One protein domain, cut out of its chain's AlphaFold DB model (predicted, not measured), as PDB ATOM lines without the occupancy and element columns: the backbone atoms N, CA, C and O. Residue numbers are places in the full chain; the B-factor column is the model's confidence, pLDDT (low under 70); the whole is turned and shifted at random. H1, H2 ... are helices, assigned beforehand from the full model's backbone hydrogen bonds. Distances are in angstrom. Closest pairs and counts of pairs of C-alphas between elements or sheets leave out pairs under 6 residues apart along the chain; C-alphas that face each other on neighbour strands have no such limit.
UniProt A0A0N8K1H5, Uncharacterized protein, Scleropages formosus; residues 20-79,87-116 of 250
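What this domain is: This is residues 20 to 79 and 87 to 116 of the 250 residues of an uncharacterized protein of Scleropages formosus (UniProt A0A0N8K1H5). The longest helix, H1, splays away from a side-by-side pair of helices, H2 and H3, which run opposite ways; H1 and H2 make a narrow V that closes at their tight link and opens toward residue 20. The far end of H1, residues 20 to 26, sticks out free of the rest. The printed part has 90 residues, with three named helices in the order H1, H2, H3 and no named strand, and its class is all helix. The whole is loose, with a radius of gyration of the C-alphas of 15.8 A, and elongated, spanning 53 by 29 by 20 A.

How they stand to each other: Start at H1, residues 20 to 48, and look near its last residues for H2, residues 52 to 75. These two are close but not clearly touching, with 2 pairs of C-alphas within 8 A; the closest C-alphas, those of Met 45 and Leu 55, are 7.7 A apart. Their lines stand at a shallow tilt of 26 degrees, opposite ways, with centres 16.0 A apart. Go outward to H3, residues 93 to 111, which touches H2; their closest C-alphas, those of Phe 67 and Gln 95, are 5.3 A apart. H2 and H3 stand at a shallow tilt of 17 degrees, opposite ways, with centres 10.7 A apart. H1 and H3 are near each other, with no pair of C-alphas within 8 A but 7 pairs within 10 A. In H2 and H3 every O i to N i+4 pair is within hydrogen-bond range; in H1 23 of 25 are.

Where its parts are: Find C-alpha 20 at (42.462, -7.156, 2.102); from there H1 runs 29 residues and 42.2 A to C-alpha 48 at (13.582, -26.998, -21.384). After three residues, H2 begins at Arg 52 and runs 24 residues and 34.1 A to Asn 75. H3 runs 19 residues and 27.0 A from Val 93 to Cys 111, whose C-alpha is at (11.601, -28.675, -0.867).

The domain as a whole: The two C-alphas farthest apart, those of Arg 79 and Ile 116, are 54.7 A apart. Residues 80 to 86 are cut out, and C-alphas 79 and 87 are 12.8 A apart across the cut. The link from H1 to H2 is tight; that from H2 to H3 is the link across the cut. The mean pLDDT of the printed part is 71.6. Look for values under 70 in 28 residues: 20 to 22, 46, 49, 52, 70 to 79, 87 to 92 and 111 to 116.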
ATOM      1  N   ARG A  20      43.564  -6.442   1.435       60.53
ATOM      2  CA  ARG A  20      42.462  -7.156   2.102       60.53
ATOM      3  C   ARG A  20      41.080  -6.683   1.661       60.53
ATOM      4  O   ARG A  20      40.194  -7.513   1.501       60.53
ATOM      5  N   LEU A  21      40.896  -5.384   1.424       63.19
ATOM      6  CA  LEU A  21      39.653  -4.841   0.862       63.19
ATOM      7  C   LEU A  21      39.375  -5.448  -0.522       63.19
ATOM      8  O   LEU A  21      38.322  -6.043  -0.729       63.19
ATOM      9  N   LYS A  22      40.373  -5.450  -1.417       68.75
ATOM     10  CA  LYS A  22      40.248  -6.072  -2.746       68.75
ATOM     11  C   LYS A  22      39.924  -7.569  -2.688       68.75
ATOM     12  O   LYS A  22      39.131  -8.055  -3.498       68.75
ATOM     13  N   SER A  23      40.512  -8.311  -1.743       72.06
ATOM     14  CA  SER A  23      40.204  -9.739  -1.594       72.06
ATOM     15  C   SER A  23      38.781  -9.973  -1.084       72.06
ATOM     16  O   SER A  23      38.128 -10.912  -1.531       72.06
ATOM     17  N   LEU A  24      38.290  -9.129  -0.170       71.12
ATOM     18  CA  LEU A  24      36.919  -9.208   0.339       71.12
ATOM     19  C   LEU A  24      35.894  -8.909  -0.758       71.12
ATOM     20  O   LEU A  24      34.922  -9.647  -0.885       71.12
ATOM     21  N   ASP A  25      36.130  -7.894  -1.585       74.94
ATOM     22  CA  ASP A  25      35.215  -7.536  -2.675       74.94
ATOM     23  C   ASP A  25      35.151  -8.630  -3.745       74.94
ATOM     24  O   ASP A  25      34.068  -9.003  -4.202       74.94
ATOM     25  N   THR A  26      36.299  -9.229  -4.074       79.62
ATOM     26  CA  THR A  26      36.368 -10.357  -5.015       79.62
ATOM     27  C   THR A  26      35.647 -11.580  -4.457       79.62
ATOM     28  O   THR A  26      34.902 -12.246  -5.172       79.62
ATOM     29  N   PHE A  27      35.823 -11.866  -3.166       75.19
ATOM     30  CA  PHE A  27      35.145 -12.978  -2.511       75.19
ATOM     31  C   PHE A  27      33.623 -12.785  -2.475       75.19
ATOM     32  O   PHE A  27      32.877 -13.697  -2.830       75.19
ATOM     33  N   ARG A  28      33.154 -11.585  -2.114       77.62
ATOM     34  CA  ARG A  28      31.725 -11.239  -2.112       77.62
ATOM     35  C   ARG A  28      31.119 -11.355  -3.511       77.62
ATOM     36  O   ARG A  28      30.058 -11.957  -3.661       77.62
ATOM     37  N   GLY A  29      31.812 -10.848  -4.531       82.62
ATOM     38  CA  GLY A  29      31.391 -10.972  -5.928       82.62
ATOM     39  C   GLY A  29      31.349 -12.424  -6.410       82.62
ATOM     40  O   GLY A  29      30.378 -12.837  -7.039       82.62
ATOM     41  N   PHE A  30      32.354 -13.229  -6.059       81.62
ATOM     42  CA  PHE A  30      32.400 -14.652  -6.397       81.62
ATOM     43  C   PHE A  30      31.206 -15.423  -5.824       81.62
ATOM     44  O   PHE A  30      30.526 -16.137  -6.559       81.62
ATOM     45  N   VAL A  31      30.917 -15.250  -4.529       79.62
ATOM     46  CA  VAL A  31      29.776 -15.906  -3.871       79.62
ATOM     47  C   VAL A  31      28.454 -15.480  -4.520       79.62
ATOM     48  O   VAL A  31      27.587 -16.319  -4.753       79.62
ATOM     49  N   PHE A  32      28.318 -14.205  -4.892       81.38
ATOM     50  CA  PHE A  32      27.132 -13.702  -5.584       81.38
ATOM     51  C   PHE A  32      26.943 -14.306  -6.988       81.38
ATOM     52  O   PHE A  32      25.854 -14.776  -7.324       81.38
ATOM     53  N   ILE A  33      27.996 -14.349  -7.812       83.75
ATOM     54  CA  ILE A  33      27.940 -14.943  -9.161       83.75
ATOM     55  C   ILE A  33      27.606 -16.434  -9.073       83.75
ATOM     56  O   ILE A  33      26.769 -16.940  -9.819       83.75
ATOM     57  N   MET A  34      28.216 -17.134  -8.119       78.38
ATOM     58  CA  MET A  34      27.943 -18.546  -7.889       78.38
ATOM     59  C   MET A  34      26.483 -18.774  -7.467       78.38
ATOM     60  O   MET A  34      25.830 -19.652  -8.026       78.38
ATOM     61  N   GLY A  35      25.931 -17.944  -6.574       78.12
ATOM     62  CA  GLY A  35      24.522 -18.023  -6.170       78.12
ATOM     63  C   GLY A  35      23.541 -17.738  -7.314       78.12
ATOM     64  O   GLY A  35      22.614 -18.512  -7.552       78.12
ATOM     65  N   THR A  36      23.769 -16.672  -8.086       79.81
ATOM     66  CA  THR A  36      22.888 -16.305  -9.214       79.81
ATOM     67  C   THR A  36      22.916 -17.332 -10.349       79.81
ATOM     68  O   THR A  36      21.883 -17.589 -10.974       79.81
ATOM     69  N   SER A  37      24.061 -17.984 -10.582       81.56
ATOM     70  CA  SER A  37      24.208 -19.013 -11.619       81.56
ATOM     71  C   SER A  37      23.280 -20.215 -11.415       81.56
ATOM     72  O   SER A  37      22.815 -20.808 -12.389       81.56
ATOM     73  N   ILE A  38      22.953 -20.539 -10.160       73.62
ATOM     74  CA  ILE A  38      22.085 -21.661  -9.796       73.62
ATOM     75  C   ILE A  38      20.635 -21.333 -10.134       73.62
ATOM     76  O   ILE A  38      19.989 -22.099 -10.847       73.62
ATOM     77  N   VAL A  39      20.147 -20.166  -9.706       75.19
ATOM     78  CA  VAL A  39      18.791 -19.687 -10.030       75.19
ATOM     79  C   VAL A  39      18.594 -19.634 -11.545       75.19
ATOM     80  O   VAL A  39      17.573 -20.079 -12.071       75.19
ATOM     81  N   LEU A  40      19.612 -19.169 -12.276       75.88
ATOM     82  CA  LEU A  40      19.583 -19.158 -13.732       75.88
ATOM     83  C   LEU A  40      19.575 -20.576 -14.326       75.88
ATOM     84  O   LEU A  40      18.802 -20.841 -15.246       75.88
ATOM     85  N   ALA A  41      20.387 -21.499 -13.801       74.00
ATOM     86  CA  ALA A  41      20.407 -22.894 -14.242       74.00
ATOM     87  C   ALA A  41      19.052 -23.591 -14.023       74.00
ATOM     88  O   ALA A  41      18.591 -24.321 -14.904       74.00
ATOM     89  N   PHE A  42      18.377 -23.312 -12.904       70.56
ATOM     90  CA  PHE A  42      17.018 -23.789 -12.635       70.56
ATOM     91  C   PHE A  42      15.987 -23.174 -13.593       70.56
ATOM     92  O   PHE A  42      15.181 -23.905 -14.171       70.56
ATOM     93  N   ASN A  43      16.067 -21.870 -13.867       71.75
ATOM     94  CA  ASN A  43      15.189 -21.205 -14.836       71.75
ATOM     95  C   ASN A  43      15.375 -21.733 -16.271       71.75
ATOM     96  O   ASN A  43      14.413 -21.862 -17.031       71.75
ATOM     97  N   VAL A  44      16.609 -22.061 -16.671       74.06
ATOM     98  CA  VAL A  44      16.901 -22.654 -17.987       74.06
ATOM     99  C   VAL A  44      16.379 -24.086 -18.079       74.06
ATOM    100  O   VAL A  44      15.817 -24.452 -19.111       74.06
ATOM    101  N   MET A  45      16.518 -24.882 -17.018       72.19
ATOM    102  CA  MET A  45      15.917 -26.215 -16.954       72.19
ATOM    103  C   MET A  45      14.407 -26.184 -17.108       72.19
ATOM    104  O   MET A  45      13.863 -26.974 -17.875       72.19
ATOM    105  N   TRP A  46      13.749 -25.280 -16.376       67.19
ATOM    106  CA  TRP A  46      12.298 -25.159 -16.378       67.19
ATOM    107  C   TRP A  46      11.770 -24.939 -17.794       67.19
ATOM    108  O   TRP A  46      10.880 -25.648 -18.250       67.19
ATOM    109  N   ARG A  47      12.408 -24.031 -18.541       70.62
ATOM    110  CA  ARG A  47      12.053 -23.756 -19.940       70.62
ATOM    111  C   ARG A  47      12.307 -24.923 -20.895       70.62
ATOM    112  O   ARG A  47      11.728 -24.942 -21.973       70.62
ATOM    113  N   ARG A  48      13.184 -25.863 -20.537       73.69
ATOM    114  CA  ARG A  48      13.582 -26.998 -21.384       73.69
ATOM    115  C   ARG A  48      12.933 -28.328 -20.978       73.69
ATOM    116  O   ARG A  48      13.206 -29.329 -21.628       73.69
ATOM    117  N   GLY A  49      12.126 -28.364 -19.913       69.19
ATOM    118  CA  GLY A  49      11.449 -29.586 -19.450       69.19
ATOM    119  C   GLY A  49      12.395 -30.707 -18.998       69.19
ATOM    120  O   GLY A  49      12.012 -31.873 -18.967       69.19
ATOM    121  N   VAL A  50      13.649 -30.378 -18.674       72.00
ATOM    122  CA  VAL A  50      14.681 -31.367 -18.331       72.00
ATOM    123  C   VAL A  50      14.450 -31.887 -16.913       72.00
ATOM    124  O   VAL A  50      14.087 -31.131 -16.009       72.00
ATOM    125  N   SER A  51      14.690 -33.181 -16.695       72.00
ATOM    126  CA  SER A  51      14.519 -33.793 -15.376       72.00
ATOM    127  C   SER A  51      15.428 -33.142 -14.319       72.00
ATOM    128  O   SER A  51      16.627 -32.935 -14.521       72.00
ATOM    129  N   ARG A  52      14.863 -32.851 -13.140       68.12
ATOM    130  CA  ARG A  52      15.559 -32.167 -12.029       68.12
ATOM    131  C   ARG A  52      16.804 -32.930 -11.555       68.12
ATOM    132  O   ARG A  52      17.798 -32.327 -11.153       68.12
ATOM    133  N   LEU A  53      16.771 -34.260 -11.662       70.88
ATOM    134  CA  LEU A  53      17.874 -35.143 -11.283       70.88
ATOM    135  C   LEU A  53      19.085 -35.005 -12.219       70.88
ATOM    136  O   LEU A  53      20.224 -35.097 -11.761       70.88
ATOM    137  N   GLN A  54      18.868 -34.735 -13.511       75.25
ATOM    138  CA  GLN A  54      19.961 -34.512 -14.461       75.25
ATOM    139  C   GLN A  54      20.733 -33.226 -14.148       75.25
ATOM    140  O   GLN A  54      21.965 -33.230 -14.227       75.25
ATOM    141  N   LEU A  55      20.054 -32.150 -13.727       73.88
ATOM    142  CA  LEU A  55      20.753 -30.952 -13.255       73.88
ATOM    143  C   LEU A  55      21.421 -31.174 -11.916       73.88
ATOM    144  O   LEU A  55      22.577 -30.783 -11.790       73.88
ATOM    145  N   LEU A  56      20.753 -31.808 -10.948       72.50
ATOM    146  CA  LEU A  56      21.397 -32.085  -9.666       72.50
ATOM    147  C   LEU A  56      22.684 -32.878  -9.893       72.50
ATOM    148  O   LEU A  56      23.724 -32.515  -9.364       72.50
ATOM    149  N   ARG A  57      22.658 -33.901 -10.753       77.81
ATOM    150  CA  ARG A  57      23.863 -34.651 -11.114       77.81
ATOM    151  C   ARG A  57      24.930 -33.748 -11.736       77.81
ATOM    152  O   ARG A  57      26.099 -33.882 -11.396       77.81
ATOM    153  N   LYS A  58      24.549 -32.814 -12.611       76.56
ATOM    154  CA  LYS A  58      25.471 -31.877 -13.276       76.56
ATOM    155  C   LYS A  58      26.089 -30.863 -12.305       76.56
ATOM    156  O   LYS A  58      27.292 -30.617 -12.371       76.56
ATOM    157  N   VAL A  59      25.295 -30.310 -11.389       76.25
ATOM    158  CA  VAL A  59      25.732 -29.356 -10.355       76.25
ATOM    159  C   VAL A  59      26.573 -30.061  -9.291       76.25
ATOM    160  O   VAL A  59      27.656 -29.584  -8.951       76.25
ATOM    161  N   THR A  60      26.136 -31.232  -8.828       79.12
ATOM    162  CA  THR A  60      26.885 -32.080  -7.895       79.12
ATOM    163  C   THR A  60      28.214 -32.509  -8.499       79.12
ATOM    164  O   THR A  60      29.235 -32.363  -7.843       79.12
ATOM    165  N   TRP A  61      28.250 -32.947  -9.762       79.81
ATOM    166  CA  TRP A  61      29.499 -33.296 -10.443       79.81
ATOM    167  C   TRP A  61      30.481 -32.120 -10.482       79.81
ATOM    168  O   TRP A  61      31.640 -32.276 -10.109       79.81
ATOM    169  N   ARG A  62      30.015 -30.917 -10.846       77.75
ATOM    170  CA  ARG A  62      30.861 -29.713 -10.812       77.75
ATOM    171  C   ARG A  62      31.342 -29.378  -9.399       77.75
ATOM    172  O   ARG A  62      32.502 -29.014  -9.232       77.75
ATOM    173  N   SER A  63      30.492 -29.553  -8.391       76.69
ATOM    174  CA  SER A  63      30.836 -29.295  -6.986       76.69
ATOM    175  C   SER A  63      31.858 -30.303  -6.446       76.69
ATOM    176  O   SER A  63      32.821 -29.909  -5.794       76.69
ATOM    177  N   VAL A  64      31.705 -31.588  -6.777       79.75
ATOM    178  CA  VAL A  64      32.637 -32.663  -6.406       79.75
ATOM    179  C   VAL A  64      33.991 -32.463  -7.080       79.75
ATOM    180  O   VAL A  64      35.016 -32.567  -6.414       79.75
ATOM    181  N   VAL A  65      34.024 -32.108  -8.368       78.75
ATOM    182  CA  VAL A  65      35.278 -31.826  -9.080       78.75
ATOM    183  C   VAL A  65      36.015 -30.640  -8.450       78.75
ATOM    184  O   VAL A  65      37.209 -30.745  -8.184       78.75
ATOM    185  N   LEU A  66      35.323 -29.538  -8.135       72.44
ATOM    186  CA  LEU A  66      35.930 -28.387  -7.451       72.44
ATOM    187  C   LEU A  66      36.435 -28.738  -6.046       72.44
ATOM    188  O   LEU A  66      37.496 -28.268  -5.635       72.44
ATOM    189  N   PHE A  67      35.698 -29.580  -5.320       77.38
ATOM    190  CA  PHE A  67      36.109 -30.073  -4.011       77.38
ATOM    191  C   PHE A  67      37.383 -30.923  -4.104       77.38
ATOM    192  O   PHE A  67      38.349 -30.654  -3.390       77.38
ATOM    193  N   LEU A  68      37.423 -31.889  -5.028       76.88
ATOM    194  CA  LEU A  68      38.581 -32.755  -5.262       76.88
ATOM    195  C   LEU A  68      39.799 -31.963  -5.738       76.88
ATOM    196  O   LEU A  68      40.893 -32.182  -5.230       76.88
ATOM    197  N   ILE A  69      39.619 -30.994  -6.640       75.69
ATOM    198  CA  ILE A  69      40.694 -30.084  -7.059       75.69
ATOM    199  C   ILE A  69      41.203 -29.277  -5.863       75.69
ATOM    200  O   ILE A  69      42.411 -29.157  -5.686       75.69
ATOM    201  N   GLY A  70      40.312 -28.757  -5.013       69.75
ATOM    202  CA  GLY A  70      40.699 -28.019  -3.811       69.75
ATOM    203  C   GLY A  70      41.509 -28.867  -2.829       69.75
ATOM    204  O   GLY A  70      42.496 -28.388  -2.276       69.75
ATOM    205  N   VAL A  71      41.127 -30.132  -2.636       69.88
ATOM    206  CA  VAL A  71      41.874 -31.094  -1.809       69.88
ATOM    207  C   VAL A  71      43.223 -31.434  -2.447       69.88
ATOM    208  O   VAL A  71      44.246 -31.318  -1.778       69.88
ATOM    209  N   CYS A  72      43.253 -31.777  -3.737       68.06
ATOM    210  CA  CYS A  72      44.484 -32.109  -4.455       68.06
ATOM    211  C   CYS A  72      45.467 -30.935  -4.490       68.06
ATOM    212  O   CYS A  72      46.631 -31.115  -4.157       68.06
ATOM    213  N   PHE A  73      45.022 -29.723  -4.828       65.88
ATOM    214  CA  PHE A  73      45.895 -28.550  -4.924       65.88
ATOM    215  C   PHE A  73      46.484 -28.149  -3.565       65.88
ATOM    216  O   PHE A  73      47.655 -27.795  -3.479       65.88
ATOM    217  N   MET A  74      45.692 -28.234  -2.491       61.22
ATOM    218  CA  MET A  74      46.161 -27.906  -1.139       61.22
ATOM    219  C   MET A  74      47.029 -29.004  -0.513       61.22
ATOM    220  O   MET A  74      47.787 -28.708   0.411       61.22
ATOM    221  N   ASN A  75      46.913 -30.250  -0.980       59.72
ATOM    222  CA  ASN A  75      47.683 -31.396  -0.492       59.72
ATOM    223  C   ASN A  75      48.912 -31.730  -1.367       59.72
ATOM    224  O   ASN A  75      49.803 -32.437  -0.905       59.72
ATOM    225  N   TYR A  76      49.012 -31.197  -2.591       58.22
ATOM    226  CA  TYR A  76      50.161 -31.397  -3.478       58.22
ATOM    227  C   TYR A  76      51.337 -30.493  -3.072       58.22
ATOM    228  O   TYR A  76      51.513 -29.384  -3.577       58.22
ATOM    229  N   SER A  77      52.158 -30.962  -2.131       51.12
ATOM    230  CA  SER A  77      53.447 -30.346  -1.800       51.12
ATOM    231  C   SER A  77      54.544 -31.020  -2.624       51.12
ATOM    232  O   SER A  77      54.873 -32.177  -2.392       51.12
ATOM    233  N   ALA A  78      55.142 -30.307  -3.581       50.00
ATOM    234  CA  ALA A  78      56.148 -30.836  -4.515       50.00
ATOM    235  C   ALA A  78      57.472 -31.321  -3.870       50.00
ATOM    236  O   ALA A  78      58.403 -31.676  -4.589       50.00
ATOM    237  N   ARG A  79      57.588 -31.305  -2.535       51.44
ATOM    238  CA  ARG A  79      58.768 -31.772  -1.789       51.44
ATOM    239  C   ARG A  79      58.548 -33.061  -1.001       51.44
ATOM    240  O   ARG A  79      59.534 -33.720  -0.697       51.44
ATOM    241  N   TRP A  87      49.789 -33.482   7.465       51.28
ATOM    242  CA  TRP A  87      49.642 -32.028   7.242       51.28
ATOM    243  C   TRP A  87      48.502 -31.660   6.279       51.28
ATOM    244  O   TRP A  87      48.501 -30.579   5.683       51.28
ATOM    245  N   ALA A  88      47.520 -32.546   6.108       52.88
ATOM    246  CA  ALA A  88      46.384 -32.283   5.235       52.88
ATOM    247  C   ALA A  88      45.622 -31.019   5.689       52.88
ATOM    248  O   ALA A  88      45.069 -30.959   6.786       52.88
ATOM    249  N   ARG A  89      45.600 -29.984   4.836       60.00
ATOM    250  CA  ARG A  89      44.825 -28.752   5.050       60.00
ATOM    251  C   ARG A  89      43.378 -28.989   4.619       60.00
ATOM    252  O   ARG A  89      43.050 -28.864   3.443       60.00
ATOM    253  N   ILE A  90      42.535 -29.351   5.584       57.06
ATOM    254  CA  ILE A  90      41.139 -29.768   5.362       57.06
ATOM    255  C   ILE A  90      40.134 -28.592   5.208       57.06
ATOM    256  O   ILE A  90      39.138 -28.792   4.521       57.06
ATOM    257  N   PRO A  91      40.324 -27.372   5.772       63.72
ATOM    258  CA  PRO A  91      39.352 -26.281   5.611       63.72
ATOM    259  C   PRO A  91      39.847 -25.144   4.694       63.72
ATOM    260  O   PRO A  91      40.246 -24.073   5.151       63.72
ATOM    261  N   GLY A  92      39.781 -25.345   3.382       67.81
ATOM    262  CA  GLY A  92      39.897 -24.284   2.382       67.81
ATOM    263  C   GLY A  92      38.577 -23.531   2.173       67.81
ATOM    264  O   GLY A  92      37.489 -24.095   2.303       67.81
ATOM    265  N   VAL A  93      38.662 -22.257   1.776       73.62
ATOM    266  CA  VAL A  93      37.490 -21.428   1.423       73.62
ATOM    267  C   VAL A  93      36.661 -22.092   0.318       73.62
ATOM    268  O   VAL A  93      35.436 -22.139   0.398       73.62
ATOM    269  N   LEU A  94      37.330 -22.689  -0.673       71.19
ATOM    270  CA  LEU A  94      36.675 -23.355  -1.798       71.19
ATOM    271  C   LEU A  94      35.916 -24.625  -1.383       71.19
ATOM    272  O   LEU A  94      34.841 -24.897  -1.908       71.19
ATOM    273  N   GLN A  95      36.445 -25.381  -0.419       74.94
ATOM    274  CA  GLN A  95      35.828 -26.620   0.061       74.94
ATOM    275  C   GLN A  95      34.573 -26.327   0.885       74.94
ATOM    276  O   GLN A  95      33.544 -26.966   0.672       74.94
ATOM    277  N   ARG A  96      34.631 -25.318   1.769       77.81
ATOM    278  CA  ARG A  96      33.467 -24.855   2.545       77.81
ATOM    279  C   ARG A  96      32.353 -24.380   1.619       77.81
ATOM    280  O   ARG A  96      31.211 -24.800   1.778       77.81
ATOM    281  N   LEU A  97      32.705 -23.585   0.608       76.69
ATOM    282  CA  LEU A  97      31.756 -23.162  -0.412       76.69
ATOM    283  C   LEU A  97      31.158 -24.374  -1.135       76.69
ATOM    284  O   LEU A  97      29.944 -24.544  -1.092       76.69
ATOM    285  N   GLY A  98      31.973 -25.268  -1.701       77.31
ATOM    286  CA  GLY A  98      31.491 -26.465  -2.404       77.31
ATOM    287  C   GLY A  98      30.565 -27.356  -1.565       77.31
ATOM    288  O   GLY A  98      29.538 -27.814  -2.063       77.31
ATOM    289  N   PHE A  99      30.876 -27.549  -0.281       80.44
ATOM    290  CA  PHE A  99      30.039 -28.327   0.633       80.44
ATOM    291  C   PHE A  99      28.688 -27.653   0.896       80.44
ATOM    292  O   PHE A  99      27.645 -28.290   0.758       80.44
ATOM    293  N   THR A 100      28.684 -26.352   1.202       82.12
ATOM    294  CA  THR A 100      27.427 -25.605   1.384       82.12
ATOM    295  C   THR A 100      26.585 -25.588   0.106       82.12
ATOM    296  O   THR A 100      25.375 -25.783   0.182       82.12
ATOM    297  N   TYR A 101      27.213 -25.473  -1.074       77.31
ATOM    298  CA  TYR A 101      26.536 -25.572  -2.373       77.31
ATOM    299  C   TYR A 101      25.851 -26.925  -2.572       77.31
ATOM    300  O   TYR A 101      24.719 -26.978  -3.058       77.31
ATOM    301  N   PHE A 102      26.508 -28.015  -2.180       79.94
ATOM    302  CA  PHE A 102      25.935 -29.354  -2.264       79.94
ATOM    303  C   PHE A 102      24.731 -29.520  -1.328       79.94
ATOM    304  O   PHE A 102      23.665 -29.949  -1.770       79.94
ATOM    305  N   VAL A 103      24.868 -29.118  -0.060       82.50
ATOM    306  CA  VAL A 103      23.790 -29.213   0.941       82.50
ATOM    307  C   VAL A 103      22.577 -28.375   0.531       82.50
ATOM    308  O   VAL A 103      21.456 -28.880   0.545       82.50
ATOM    309  N   LEU A 104      22.790 -27.132   0.087       81.44
ATOM    310  CA  LEU A 104      21.713 -26.269  -0.406       81.44
ATOM    311  C   LEU A 104      21.005 -26.878  -1.620       81.44
ATOM    312  O   LEU A 104      19.780 -26.867  -1.680       81.44
ATOM    313  N   SER A 105      21.749 -27.479  -2.553       77.31
ATOM    314  CA  SER A 105      21.161 -28.137  -3.728       77.31
ATOM    315  C   SER A 105      20.272 -29.330  -3.350       77.31
ATOM    316  O   SER A 105      19.222 -29.536  -3.962       77.31
ATOM    317  N   LEU A 106      20.663 -30.108  -2.333       80.00
ATOM    318  CA  LEU A 106      19.859 -31.221  -1.818       80.00
ATOM    319  C   LEU A 106      18.579 -30.735  -1.131       80.00
ATOM    320  O   LEU A 106      17.500 -31.252  -1.420       80.00
ATOM    321  N   ILE A 107      18.693 -29.721  -0.268       79.00
ATOM    322  CA  ILE A 107      17.553 -29.111   0.430       79.00
ATOM    323  C   ILE A 107      16.562 -28.531  -0.579       79.00
ATOM    324  O   ILE A 107      15.365 -28.812  -0.497       79.00
ATOM    325  N   HIS A 108      17.065 -27.782  -1.562       76.38
ATOM    326  CA  HIS A 108      16.260 -27.193  -2.624       76.38
ATOM    327  C   HIS A 108      15.525 -28.281  -3.417       76.38
ATOM    328  O   HIS A 108      14.315 -28.192  -3.605       76.38
ATOM    329  N   MET A 109      16.200 -29.376  -3.796       71.25
ATOM    330  CA  MET A 109      15.552 -30.501  -4.483       71.25
ATOM    331  C   MET A 109      14.431 -31.139  -3.648       71.25
ATOM    332  O   MET A 109      13.386 -31.507  -4.192       71.25
ATOM    333  N   TRP A 110      14.643 -31.303  -2.342       71.44
ATOM    334  CA  TRP A 110      13.646 -31.895  -1.453       71.44
ATOM    335  C   TRP A 110      12.447 -30.972  -1.216       71.44
ATOM    336  O   TRP A 110      11.315 -31.462  -1.220       71.44
ATOM    337  N   CYS A 111      12.663 -29.659  -1.095       67.19
ATOM    338  CA  CYS A 111      11.601 -28.675  -0.867       67.19
ATOM    339  C   CYS A 111      10.802 -28.332  -2.139       67.19
ATOM    340  O   CYS A 111       9.579 -28.214  -2.064       67.19
ATOM    341  N   LEU A 112      11.430 -28.269  -3.322       64.25
ATOM    342  CA  LEU A 112      10.755 -27.957  -4.600       64.25
ATOM    343  C   LEU A 112       9.877 -29.085  -5.157       64.25
ATOM    344  O   LEU A 112       9.377 -28.998  -6.281       64.25
ATOM    345  N   ARG A 113       9.674 -30.180  -4.416       56.00
ATOM    346  CA  ARG A 113       8.848 -31.316  -4.858       56.00
ATOM    347  C   ARG A 113       7.415 -30.906  -5.232       56.00
ATOM    348  O   ARG A 113       6.795 -31.594  -6.033       56.00
ATOM    349  N   LYS A 114       6.896 -29.790  -4.713       51.88
ATOM    350  CA  LYS A 114       5.570 -29.282  -5.082       51.88
ATOM    351  C   LYS A 114       5.650 -28.433  -6.356       51.88
ATOM    352  O   LYS A 114       6.102 -27.298  -6.327       51.88
ATOM    353  N   GLU A 115       5.255 -29.068  -7.460       53.00
ATOM    354  CA  GLU A 115       4.820 -28.513  -8.753       53.00
ATOM    355  C   GLU A 115       4.552 -26.991  -8.718       53.00
ATOM    356  O   GLU A 115       3.633 -26.536  -8.037       53.00
ATOM    357  N   ILE A 116       5.335 -26.203  -9.462       57.81
ATOM    358  CA  ILE A 116       5.086 -24.768  -9.658       57.81
ATOM    359  C   ILE A 116       4.101 -24.639 -10.830       57.81
ATOM    360  O   ILE A 116       4.481 -24.955 -11.961       57.81
TER     361      ILE A 116